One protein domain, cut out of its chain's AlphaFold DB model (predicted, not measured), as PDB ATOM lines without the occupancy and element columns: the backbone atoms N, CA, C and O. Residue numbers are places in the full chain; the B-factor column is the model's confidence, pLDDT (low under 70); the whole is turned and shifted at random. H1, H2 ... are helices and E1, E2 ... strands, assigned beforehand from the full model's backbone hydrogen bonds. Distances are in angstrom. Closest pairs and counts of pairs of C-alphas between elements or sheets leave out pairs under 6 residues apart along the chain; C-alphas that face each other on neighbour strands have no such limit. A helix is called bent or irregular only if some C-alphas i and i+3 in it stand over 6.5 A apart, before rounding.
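AT A GLANCE: This is residues 106 to 190 of the 190 residues of a protein of Bacteroidetes bacterium ADurb.Bin174 (UniProt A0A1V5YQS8). A small parallel sheet of three strands has H1, H2 and H3 over one face, while H4 and H5 reach away from it and make one end of a long outline. H5 comes to the sheet only with its residues 175 to 179, and H3 lies at the other end of the longest axis. The printed part has 85 residues, with five named helices and three named strands in the order H1 E1 H2 H3 E2 H4 H5 E3; the sheet's order is E2 E1 E3. The class is mixed, helices and strands. The whole is compact, with a radius of gyration of the C-alphas of 13.5 A, and elongated, with spans of 38 by 23 by 18 A.

IN THESE COORDINATES: In the sheet, E1 is residues 118 to 123, 16.6 A long; E2 is residues 145 to 150, 16.8 A; E3 is residues 186 to 189, its last C-alpha at (243.930, 252.435, 266.738). H1, residues 106 to 113, begins with C-alpha 106 at (248.067, 246.969, 258.102) and is irregular: C-alphas 108 and 111 are 7.6 A apart. H2 is residues 125 to 129, H3 residues 132 to 140, 13.2 A, and H4 residues 154 to 159. H5, residues 166 to 179, is the longest helix at 19.8 A, with C-alpha 166 at (233.558, 263.031, 279.975).

HOW THE PARTS SIT: E1 is the inner strand. E2 and E1 are parallel at 20 degrees, with N 121 and O 147 within hydrogen-bond range at 2.8 A. E1 and E3 are parallel at 16 degrees, with N 120 and O 186 at 2.8 A. E1, H2 H3, E2 form a strand-helix-strand unit, two parallel neighbour strands with helices between; E2, H4 H5, E3 form a split one, with E1 between its strands. Both crossovers are right-handed. H1, H2 and H3 are on the same face. H3 lies over E2 at a height over the sheet of 9.8 A, along the strands at 14 degrees to E2 on the local plane. H2 lies over E2 at a height of 6.6 A. H1 touches H3, closest at the C-alphas of Ala 107 and Ile 137, 4.6 A, at a steep tilt of 62 degrees, the same way. H5 only grazes the sheet with residues 175 to 179. H4 and H5, a helical hairpin, only just touch, with 3 pairs of C-alphas within 8 A, the closest being those of Leu 157 and Ala 168, 6.5 A. H4 is apart from H3. Every O i to N i+4 pair is within hydrogen-bond range in H2, H4 and H5; H3 has 3 of 5, and H1 has 1 of 4, beside 3 of 5 O i to N i+3 pairs.

THE WHOLE: The C-alphas farthest apart, Lys 139 and Asp 166, are 39.7 A apart. The printed part has no cut and no long link, and it ends at the chain's last residue, 190. Its mean pLDDT is 88.4; residue 182 and residues 184 to 190 are under 70.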
ATOM      1  N   THR A 106     248.050 245.510 257.925       92.75
ATOM      2  CA  THR A 106     248.067 246.969 258.102       92.75
ATOM      3  C   THR A 106     249.344 247.571 257.512       92.75
ATOM      4  O   THR A 106     249.282 248.511 256.723       92.75
ATOM      5  N   ALA A 107     250.508 247.008 257.845       94.12
ATOM      6  CA  ALA A 107     251.807 247.492 257.381       94.12
ATOM      7  C   ALA A 107     251.969 247.461 255.852       94.12
ATOM      8  O   ALA A 107     252.653 248.323 255.309       94.12
ATOM      9  N   GLU A 108     251.323 246.515 255.168       95.25
ATOM     10  CA  GLU A 108     251.368 246.357 253.708       95.25
ATOM     11  C   GLU A 108     250.653 247.488 252.952       95.25
ATOM     12  O   GLU A 108     251.017 247.792 251.817       95.25
ATOM     13  N   ILE A 109     249.659 248.137 253.567       93.75
ATOM     14  CA  ILE A 109     248.816 249.130 252.881       93.75
ATOM     15  C   ILE A 109     248.906 250.537 253.469       93.75
ATOM     16  O   ILE A 109     248.585 251.497 252.772       93.75
ATOM     17  N   ILE A 110     249.336 250.690 254.727       91.56
ATOM     18  CA  ILE A 110     249.197 251.951 255.473       91.56
ATOM     19  C   ILE A 110     249.912 253.136 254.811       91.56
ATOM     20  O   ILE A 110     249.401 254.255 254.835       91.56
ATOM     21  N   GLY A 111     251.058 252.900 254.164       90.25
ATOM     22  CA  GLY A 111     251.815 253.946 253.476       90.25
ATOM     23  C   GLY A 111     251.066 254.562 252.293       90.25
ATOM     24  O   GLY A 111     251.260 255.741 252.006       90.25
ATOM     25  N   ASN A 112     250.146 253.816 251.672       91.50
ATOM     26  CA  ASN A 112     249.347 254.296 250.542       91.50
ATOM     27  C   ASN A 112     248.284 255.326 250.955       91.50
ATOM     28  O   ASN A 112     247.766 256.039 250.102       91.50
ATOM     29  N   PHE A 113     247.964 255.416 252.249       88.69
ATOM     30  CA  PHE A 113     246.978 256.361 252.783       88.69
ATOM     31  C   PHE A 113     247.611 257.638 253.351       88.69
ATOM     32  O   PHE A 113     246.899 258.534 253.797       88.69
ATOM     33  N   SER A 114     248.945 257.733 253.377       87.19
ATOM     34  CA  SER A 114     249.653 258.872 253.961       87.19
ATOM     35  C   SER A 114     250.147 259.839 252.884       87.19
ATOM     36  O   SER A 114     251.172 259.599 252.248       87.19
ATOM     37  N   GLU A 115     249.534 261.017 252.801       85.56
ATOM     38  CA  GLU A 115     250.010 262.116 251.944       85.56
ATOM     39  C   GLU A 115     251.253 262.822 252.516       85.56
ATOM     40  O   GLU A 115     252.085 263.353 251.783       85.56
ATOM     41  N   THR A 116     251.433 262.795 253.841       87.00
ATOM     42  CA  THR A 116     252.499 263.527 254.550       87.00
ATOM     43  C   THR A 116     253.769 262.708 254.791       87.00
ATOM     44  O   THR A 116     254.646 263.143 255.537       87.00
ATOM     45  N   LYS A 117     253.855 261.495 254.227       89.19
ATOM     46  CA  LYS A 117     254.881 260.480 254.545       89.19
ATOM     47  C   LYS A 117     255.058 260.227 256.056       89.19
ATOM     48  O   LYS A 117     256.165 259.978 256.536       89.19
ATOM     49  N   SER A 118     253.970 260.310 256.819       89.94
ATOM     50  CA  SER A 118     253.980 260.115 258.267       89.94
ATOM     51  C   SER A 118     252.698 259.424 258.719       89.94
ATOM     52  O   SER A 118     251.610 259.786 258.274       89.94
ATOM     53  N   VAL A 119     252.840 258.441 259.607       91.31
ATOM     54  CA  VAL A 119     251.743 257.648 260.181       91.31
ATOM     55  C   VAL A 119     251.860 257.638 261.703       91.31
ATOM     56  O   VAL A 119     252.957 257.559 262.254       91.31
ATOM     57  N   GLY A 120     250.719 257.732 262.376       91.94
ATOM     58  CA  GLY A 120     250.576 257.617 263.812       91.94
ATOM     59  C   GLY A 120     249.914 256.300 264.203       91.94
ATOM     60  O   GLY A 120     248.883 255.925 263.655       91.94
ATOM     61  N   ILE A 121     250.495 255.603 265.171       91.94
ATOM     62  CA  ILE A 121     250.000 254.341 265.713       91.94
ATOM     63  C   ILE A 121     249.682 254.545 267.184       91.94
ATOM     64  O   ILE A 121     250.519 255.000 267.964       91.94
ATOM     65  N   LEU A 122     248.464 254.193 267.559       92.50
ATOM     66  CA  LEU A 122     247.936 254.388 268.893       92.50
ATOM     67  C   LEU A 122     247.423 253.053 269.378       92.50
ATOM     68  O   LEU A 122     246.539 252.448 268.777       92.50
ATOM     69  N   ALA A 123     248.067 252.533 270.407       93.31
ATOM     70  CA  ALA A 123     247.880 251.144 270.771       93.31
ATOM     71  C   ALA A 123     248.149 250.915 272.250       93.31
ATOM     72  O   ALA A 123     248.605 251.797 272.976       93.31
ATOM     73  N   THR A 124     247.906 249.691 272.706       93.75
ATOM     74  CA  THR A 124     248.314 249.274 274.050       93.75
ATOM     75  C   THR A 124     249.820 249.460 274.278       93.75
ATOM     76  O   THR A 124     250.620 249.370 273.341       93.75
ATOM     77  N   ASN A 125     250.219 249.610 275.547       93.62
ATOM     78  CA  ASN A 125     251.628 249.634 275.963       93.62
ATOM     79  C   ASN A 125     252.431 248.488 275.339       93.62
ATOM     80  O   ASN A 125     253.532 248.686 274.834       93.62
ATOM     81  N   GLY A 126     251.862 247.281 275.351       92.62
ATOM     82  CA  GLY A 126     252.515 246.099 274.820       92.62
ATOM     83  C   GLY A 126     252.773 246.146 273.319       92.62
ATOM     84  O   GLY A 126     253.811 245.657 272.888       92.62
ATOM     85  N   THR A 127     251.857 246.718 272.544       94.75
ATOM     86  CA  THR A 127     252.020 246.862 271.093       94.75
ATOM     87  C   THR A 127     253.056 247.930 270.756       94.75
ATOM     88  O   THR A 127     253.886 247.717 269.882       94.75
ATOM     89  N   VAL A 128     253.035 249.067 271.461       94.75
ATOM     90  CA  VAL A 128     254.012 250.143 271.242       94.75
ATOM     91  C   VAL A 128     255.417 249.663 271.598       94.75
ATOM     92  O   VAL A 128     256.322 249.744 270.775       94.75
ATOM     93  N   ALA A 129     255.580 249.067 272.783       94.38
ATOM     94  CA  ALA A 129     256.875 248.608 273.281       94.38
ATOM     95  C   ALA A 129     257.496 247.454 272.474       94.38
ATOM     96  O   ALA A 129     258.681 247.180 272.635       94.38
ATOM     97  N   SER A 130     256.723 246.744 271.643       94.25
ATOM     98  CA  SER A 130     257.266 245.676 270.796       94.25
ATOM     99  C   SER A 130     257.894 246.192 269.500       94.25
ATOM    100  O   SER A 130     258.509 245.402 268.786       94.25
ATOM    101  N   GLU A 131     257.697 247.474 269.161       95.69
ATOM    102  CA  GLU A 131     258.181 248.108 267.925       95.69
ATOM    103  C   GLU A 131     257.734 247.392 266.635       95.69
ATOM    104  O   GLU A 131     258.286 247.598 265.552       95.69
ATOM    105  N   SER A 132     256.702 246.545 266.716       94.56
ATOM    106  CA  SER A 132     256.291 245.696 265.594       94.56
ATOM    107  C   SER A 132     255.760 246.515 264.422       94.56
ATOM    108  O   SER A 132     256.064 246.191 263.280       94.56
ATOM    109  N   TYR A 133     255.009 247.589 264.680       95.31
ATOM    110  CA  TYR A 133     254.511 248.449 263.608       95.31
ATOM    111  C   TYR A 133     255.643 249.165 262.859       95.31
ATOM    112  O   TYR A 133     255.724 248.965 261.648       95.31
ATOM    113  N   PRO A 134     256.545 249.932 263.507       95.38
ATOM    114  CA  PRO A 134     257.682 250.538 262.815       95.38
ATOM    115  C   PRO A 134     258.524 249.522 262.041       95.38
ATOM    116  O   PRO A 134     258.836 249.757 260.876       95.38
ATOM    117  N   MET A 135     258.830 248.369 262.648       95.75
ATOM    118  CA  MET A 135     259.621 247.324 261.994       95.75
ATOM    119  C   MET A 135     258.935 246.728 260.762       95.75
ATOM    120  O   MET A 135     259.597 246.513 259.751       95.75
ATOM    121  N   GLU A 136     257.638 246.414 260.829       95.69
ATOM    122  CA  GLU A 136     256.921 245.830 259.690       95.69
ATOM    123  C   GLU A 136     256.647 246.874 258.601       95.69
ATOM    124  O   GLU A 136     256.834 246.576 257.424       95.69
ATOM    125  N   ILE A 137     256.275 248.104 258.968       95.69
ATOM    126  CA  ILE A 137     256.014 249.192 258.015       95.69
ATOM    127  C   ILE A 137     257.280 249.549 257.234       95.69
ATOM    128  O   ILE A 137     257.213 249.692 256.016       95.69
ATOM    129  N   ALA A 138     258.440 249.635 257.893       96.56
ATOM    130  CA  ALA A 138     259.701 249.995 257.241       96.56
ATOM    131  C   ALA A 138     260.120 249.016 256.125       96.56
ATOM    132  O   ALA A 138     260.860 249.401 255.224       96.56
ATOM    133  N   LYS A 139     259.630 247.767 256.142       96.69
ATOM    134  CA  LYS A 139     259.891 246.785 255.073       96.69
ATOM    135  C   LYS A 139     259.173 247.121 253.767       96.69
ATOM    136  O   LYS A 139     259.665 246.753 252.706       96.69
ATOM    137  N   PHE A 140     258.017 247.777 253.849       96.25
ATOM    138  CA  PHE A 140     257.196 248.142 252.691       96.25
ATOM    139  C   PHE A 140     257.347 249.623 252.326       96.25
ATOM    140  O   PHE A 140     257.343 249.975 251.150       96.25
ATOM    141  N   PHE A 141     257.528 250.485 253.328       95.56
ATOM    142  CA  PHE A 141     257.596 251.937 253.188       95.56
ATOM    143  C   PHE A 141     258.769 252.507 254.012       95.56
ATOM    144  O   PHE A 141     258.541 253.135 255.048       95.56
ATOM    145  N   PRO A 142     260.031 252.314 253.583       95.38
ATOM    146  CA  PRO A 142     261.217 252.709 254.358       95.38
ATOM    147  C   PRO A 142     261.317 254.222 254.618       95.38
ATOM    148  O   PRO A 142     261.896 254.644 255.613       95.38
ATOM    149  N   GLU A 143     260.711 255.038 253.755       93.50
ATOM    150  CA  GLU A 143     260.682 256.504 253.872       93.50
ATOM    151  C   GLU A 143     259.562 257.025 254.797       93.50
ATOM    152  O   GLU A 143     259.444 258.234 255.016       93.50
ATOM    153  N   LEU A 144     258.689 256.144 255.304       93.06
ATOM    154  CA  LEU A 144     257.534 256.534 256.109       93.06
ATOM    155  C   LEU A 144     257.934 256.750 257.570       93.06
ATOM    156  O   LEU A 144     258.430 255.847 258.241       93.06
ATOM    157  N   LYS A 145     257.651 257.940 258.105       93.06
ATOM    158  CA  LYS A 145     257.884 258.239 259.523       93.06
ATOM    159  C   LYS A 145     256.748 257.689 260.378       93.06
ATOM    160  O   LYS A 145     255.639 258.220 260.340       93.06
ATOM    161  N   VAL A 146     257.033 256.656 261.167       93.12
ATOM    162  CA  VAL A 146     256.065 256.047 262.089       93.12
ATOM    163  C   VAL A 146     256.223 256.645 263.485       93.12
ATOM    164  O   VAL A 146     257.298 256.590 264.078       93.12
ATOM    165  N   HIS A 147     255.141 257.204 264.021       92.75
ATOM    166  CA  HIS A 147     255.049 257.693 265.393       92.75
ATOM    167  C   HIS A 147     254.147 256.760 266.188       92.75
ATOM    168  O   HIS A 147     253.051 256.455 265.733       92.75
ATOM    169  N   GLN A 148     254.572 256.336 267.373       92.50
ATOM    170  CA  GLN A 148     253.766 255.479 268.239       92.50
ATOM    171  C   GLN A 148     253.444 256.194 269.548       92.50
ATOM    172  O   GLN A 148     254.286 256.919 270.079       92.50
ATOM    173  N   GLU A 149     252.246 255.981 270.083       92.81
ATOM    174  CA  GLU A 149     251.865 256.488 271.399       92.81
ATOM    175  C   GLU A 149     250.943 255.493 272.107       92.81
ATOM    176  O   GLU A 149     249.987 254.956 271.541       92.81
ATOM    177  N   ALA A 150     251.286 255.190 273.357       92.69
ATOM    178  CA  ALA A 150     250.582 254.179 274.118       92.69
ATOM    179  C   ALA A 150     249.318 254.760 274.761       92.69
ATOM    180  O   ALA A 150     249.352 255.812 275.395       92.69
ATOM    181  N   CYS A 151     248.202 254.047 274.626       92.31
ATOM    182  CA  CYS A 151     246.872 254.491 275.038       92.31
ATOM    183  C   CYS A 151     246.258 253.524 276.073       92.31
ATOM    184  O   CYS A 151     245.236 252.890 275.805       92.31
ATOM    185  N   PRO A 152     246.863 253.353 277.267       89.38
ATOM    186  CA  PRO A 152     246.509 252.271 278.195       89.38
ATOM    187  C   PRO A 152     245.072 252.324 278.728       89.38
ATOM    188  O   PRO A 152     244.536 251.290 279.116       89.38
ATOM    189  N   MET A 153     244.451 253.506 278.746       90.25
ATOM    190  CA  MET A 153     243.096 253.692 279.276       90.25
ATOM    191  C   MET A 153     241.991 253.374 278.271       90.25
ATOM    192  O   MET A 153     240.841 253.235 278.667       90.25
ATOM    193  N   TRP A 154     242.302 253.236 276.984       90.06
ATOM    194  CA  TRP A 154     241.272 253.173 275.947       90.06
ATOM    195  C   TRP A 154     240.532 251.843 275.919       90.06
ATOM    196  O   TRP A 154     239.310 251.832 275.812       90.06
ATOM    197  N   VAL A 155     241.257 250.737 276.107       88.88
ATOM    198  CA  VAL A 155     240.648 249.408 276.238       88.88
ATOM    199  C   VAL A 155     239.709 249.358 277.455       88.88
ATOM    200  O   VAL A 155     238.535 249.056 277.254       88.88
ATOM    201  N   PRO A 156     240.132 249.744 278.683       89.00
ATOM    202  CA  PRO A 156     239.217 249.829 279.822       89.00
ATOM    203  C   PRO A 156     237.988 250.710 279.579       89.00
ATOM    204  O   PRO A 156     236.894 250.336 279.989       89.00
ATOM    205  N   LEU A 157     238.141 251.864 278.926       90.94
ATOM    206  CA  LEU A 157     237.012 252.759 278.647       90.94
ATOM    207  C   LEU A 157     236.013 252.130 277.665       90.94
ATOM    208  O   LEU A 157     234.805 252.241 277.863       90.94
ATOM    209  N   ALA A 158     236.502 251.451 276.627       89.00
ATOM    210  CA  ALA A 158     235.655 250.761 275.661       89.00
ATOM    211  C   ALA A 158     234.929 249.561 276.291       89.00
ATOM    212  O   ALA A 158     233.711 249.457 276.175       89.00
ATOM    213  N   GLU A 159     235.654 248.688 276.996       87.31
ATOM    214  CA  GLU A 159     235.103 247.443 277.552       87.31
ATOM    215  C   GLU A 159     234.149 247.673 278.735       87.31
ATOM    216  O   GLU A 159     233.233 246.879 278.935       87.31
ATOM    217  N   ASN A 160     234.306 248.771 279.483       89.06
ATOM    218  CA  ASN A 160     233.398 249.131 280.581       89.06
ATOM    219  C   ASN A 160     232.239 250.051 280.150       89.06
ATOM    220  O   ASN A 160     231.534 250.570 281.007       89.06
ATOM    221  N   ASN A 161     232.020 250.259 278.845       89.88
ATOM    222  CA  ASN A 161     231.001 251.179 278.307       89.88
ATOM    223  C   ASN A 161     231.153 252.648 278.755       89.88
ATOM    224  O   ASN A 161     230.210 253.427 278.674       89.88
ATOM    225  N   GLU A 162     232.359 253.057 279.142       93.00
ATOM    226  CA  GLU A 162     232.688 254.422 279.577       93.00
ATOM    227  C   GLU A 162     233.179 255.307 278.418       93.00
ATOM    228  O   GLU A 162     233.542 256.464 278.617       93.00
ATOM    229  N   HIS A 163     233.206 254.788 277.188       89.50
ATOM    230  CA  HIS A 163     233.733 255.472 275.999       89.50
ATOM    231  C   HIS A 163     232.969 256.746 275.596       89.50
ATOM    232  O   HIS A 163     233.497 257.536 274.820       89.50
ATOM    233  N   GLN A 164     231.753 256.952 276.112       91.56
ATOM    234  CA  GLN A 164     230.956 258.173 275.912       91.56
ATOM    235  C   GLN A 164     231.011 259.136 277.109       91.56
ATOM    236  O   GLN A 164     230.341 260.165 277.095       91.56
ATOM    237  N   SER A 165     231.768 258.802 278.156       92.56
ATOM    238  CA  SER A 165     231.887 259.642 279.349       92.56
ATOM    239  C   SER A 165     232.811 260.841 279.119       92.56
ATOM    240  O   SER A 165     233.763 260.781 278.334       92.56
ATOM    241  N   ASP A 166     232.622 261.897 279.913       91.12
ATOM    242  CA  ASP A 166     233.558 263.031 279.975       91.12
ATOM    243  C   ASP A 166     234.988 262.585 280.350       91.12
ATOM    244  O   ASP A 166     235.982 263.202 279.952       91.12
ATOM    245  N   GLY A 167     235.103 261.479 281.096       87.69
ATOM    246  CA  GLY A 167     236.377 260.854 281.440       87.69
ATOM    247  C   GLY A 167     237.112 260.314 280.212       87.69
ATOM    248  O   GLY A 167     238.315 260.549 280.068       87.69
ATOM    249  N   ALA A 168     236.408 259.646 279.292       90.81
ATOM    250  CA  ALA A 168     236.997 259.195 278.031       90.81
ATOM    251  C   ALA A 168     237.481 260.378 277.185       90.81
ATOM    252  O   ALA A 168     238.617 260.378 276.700       90.81
ATOM    253  N   ASP A 169     236.662 261.423 277.107       90.62
ATOM    254  CA  ASP A 169     236.961 262.675 276.420       90.62
ATOM    255  C   ASP A 169     238.268 263.314 276.910       90.62
ATOM    256  O   ASP A 169     239.091 263.769 276.108       90.62
ATOM    257  N   TYR A 170     238.496 263.317 278.225       91.19
ATOM    258  CA  TYR A 170     239.740 263.801 278.818       91.19
ATOM    259  C   TYR A 170     240.962 263.006 278.331       91.19
ATOM    260  O   TYR A 170     241.945 263.605 277.878       91.19
ATOM    261  N   PHE A 171     240.914 261.670 278.386       89.44
ATOM    262  CA  PHE A 171     242.041 260.827 277.971       89.44
ATOM    263  C   PHE A 171     242.328 260.944 276.473       89.44
ATOM    264  O   PHE A 171     243.495 261.042 276.083       89.44
ATOM    265  N   VAL A 172     241.286 261.003 275.640       89.31
ATOM    266  CA  VAL A 172     241.421 261.239 274.198       89.31
ATOM    267  C   VAL A 172     242.067 262.604 273.954       89.31
ATOM    268  O   VAL A 172     243.134 262.680 273.342       89.31
ATOM    269  N   LYS A 173     241.510 263.693 274.499       89.38
ATOM    270  CA  LYS A 173     242.053 265.053 274.310       89.38
ATOM    271  C   LYS A 173     243.501 265.171 274.791       89.38
ATOM    272  O   LYS A 173     244.308 265.821 274.127       89.38
ATOM    273  N   SER A 174     243.852 264.537 275.909       87.44
ATOM    274  CA  SER A 174     245.214 264.545 276.455       87.44
ATOM    275  C   SER A 174     246.229 263.889 275.508       87.44
ATOM    276  O   SER A 174     247.272 264.482 275.201       87.44
ATOM    277  N   ILE A 175     245.889 262.712 274.968       86.88
ATOM    278  CA  ILE A 175     246.725 262.004 273.990       86.88
ATOM    279  C   ILE A 175     246.857 262.825 272.713       86.88
ATOM    280  O   ILE A 175     247.974 263.101 272.288       86.88
ATOM    281  N   PHE A 176     245.755 263.316 272.141       85.69
ATOM    282  CA  PHE A 176     245.801 264.102 270.905       85.69
ATOM    283  C   PHE A 176     246.565 265.419 271.074       85.69
ATOM    284  O   PHE A 176     247.344 265.788 270.200       85.69
ATOM    285  N   LYS A 177     246.432 266.112 272.213       84.06
ATOM    286  CA  LYS A 177     247.198 267.339 272.494       84.06
ATOM    287  C   LYS A 177     248.707 267.088 272.519       84.06
ATOM    288  O   LYS A 177     249.478 267.982 272.171       84.06
ATOM    289  N   THR A 178     249.129 265.902 272.945       78.31
ATOM    290  CA  THR A 178     250.545 265.521 273.009       78.31
ATOM    291  C   THR A 178     251.028 264.955 271.676       78.31
ATOM    292  O   THR A 178     252.116 265.296 271.217       78.31
ATOM    293  N   PHE A 179     250.204 264.140 271.024       81.75
ATOM    294  CA  PHE A 179     250.542 263.412 269.809       81.75
ATOM    295  C   PHE A 179     250.472 264.279 268.552       81.75
ATOM    296  O   PHE A 179     251.402 264.262 267.750       81.75
ATOM    297  N   LEU A 180     249.445 265.126 268.411       75.06
ATOM    298  CA  LEU A 180     249.317 266.026 267.257       75.06
ATOM    299  C   LEU A 180     250.395 267.114 267.219       75.06
ATOM    300  O   LEU A 180     250.702 267.652 266.157       75.06
ATOM    301  N   LYS A 181     251.022 267.425 268.361       72.19
ATOM    302  CA  LYS A 181     252.231 268.264 268.386       72.19
ATOM    303  C   LYS A 181     253.419 267.583 267.708       72.19
ATOM    304  O   LYS A 181     254.303 268.276 267.216       72.19
ATOM    305  N   LYS A 182     253.454 266.247 267.714       68.69
ATOM    306  CA  LYS A 182     254.527 265.438 267.126       68.69
ATOM    307  C   LYS A 182     254.267 265.149 265.644       68.69
ATOM    308  O   LYS A 182     255.230 265.033 264.893       68.69
ATOM    309  N   THR A 183     253.004 265.032 265.215       70.00
ATOM    310  CA  THR A 183     252.663 264.710 263.819       70.00
ATOM    311  C   THR A 183     251.215 265.057 263.431       70.00
ATOM    312  O   THR A 183     250.317 265.021 264.263       70.00
ATOM    313  N   LYS A 184     250.970 265.348 262.143       67.94
ATOM    314  CA  LYS A 184     249.623 265.439 261.528       67.94
ATOM    315  C   LYS A 184     249.196 264.131 260.841       67.94
ATOM    316  O   LYS A 184     248.329 264.134 259.973       67.94
ATOM    317  N   ALA A 185     249.875 263.044 261.173       68.06
ATOM    318  CA  ALA A 185     249.747 261.755 260.529       68.06
ATOM    319  C   ALA A 185     248.362 261.107 260.657       68.06
ATOM    320  O   ALA A 185     247.640 261.328 261.628       68.06
ATOM    321  N   LEU A 186     248.069 260.209 259.714       67.00
ATOM    322  CA  LEU A 186     246.967 259.251 259.811       67.00
ATOM    323  C   LEU A 186     247.117 258.405 261.082       67.00
ATOM    324  O   LEU A 186     248.178 257.826 261.300       67.00
ATOM    325  N   MET A 187     246.068 258.335 261.902       67.94
ATOM    326  CA  MET A 187     246.076 257.658 263.202       67.94
ATOM    327  C   MET A 187     245.391 256.290 263.101       67.94
ATOM    328  O   MET A 187     244.233 256.214 262.696       67.94
ATOM    329  N   TRP A 188     246.091 255.220 263.483       65.25
ATOM    330  CA  TRP A 188     245.536 253.864 263.565       65.25
ATOM    331  C   TRP A 188     245.393 253.417 265.017       65.25
ATOM    332  O   TRP A 188     246.329 253.598 265.795       65.25
ATOM    333  N   PHE A 189     244.259 252.803 265.363       65.31
ATOM    334  CA  PHE A 189     243.930 252.435 266.738       65.31
ATOM    335  C   PHE A 189     243.843 250.926 266.968       65.31
ATOM    336  O   PHE A 189     243.262 250.187 266.172       65.31
ATOM    337  N   CYS A 190     244.419 250.505 268.093       59.91
ATOM    338  CA  CYS A 190     244.288 249.197 268.727       59.91
ATOM    339  C   CYS A 190     243.642 249.358 270.102       59.91
ATOM    340  O   CYS A 190     244.070 250.274 270.840       59.91
TER     341      CYS A 190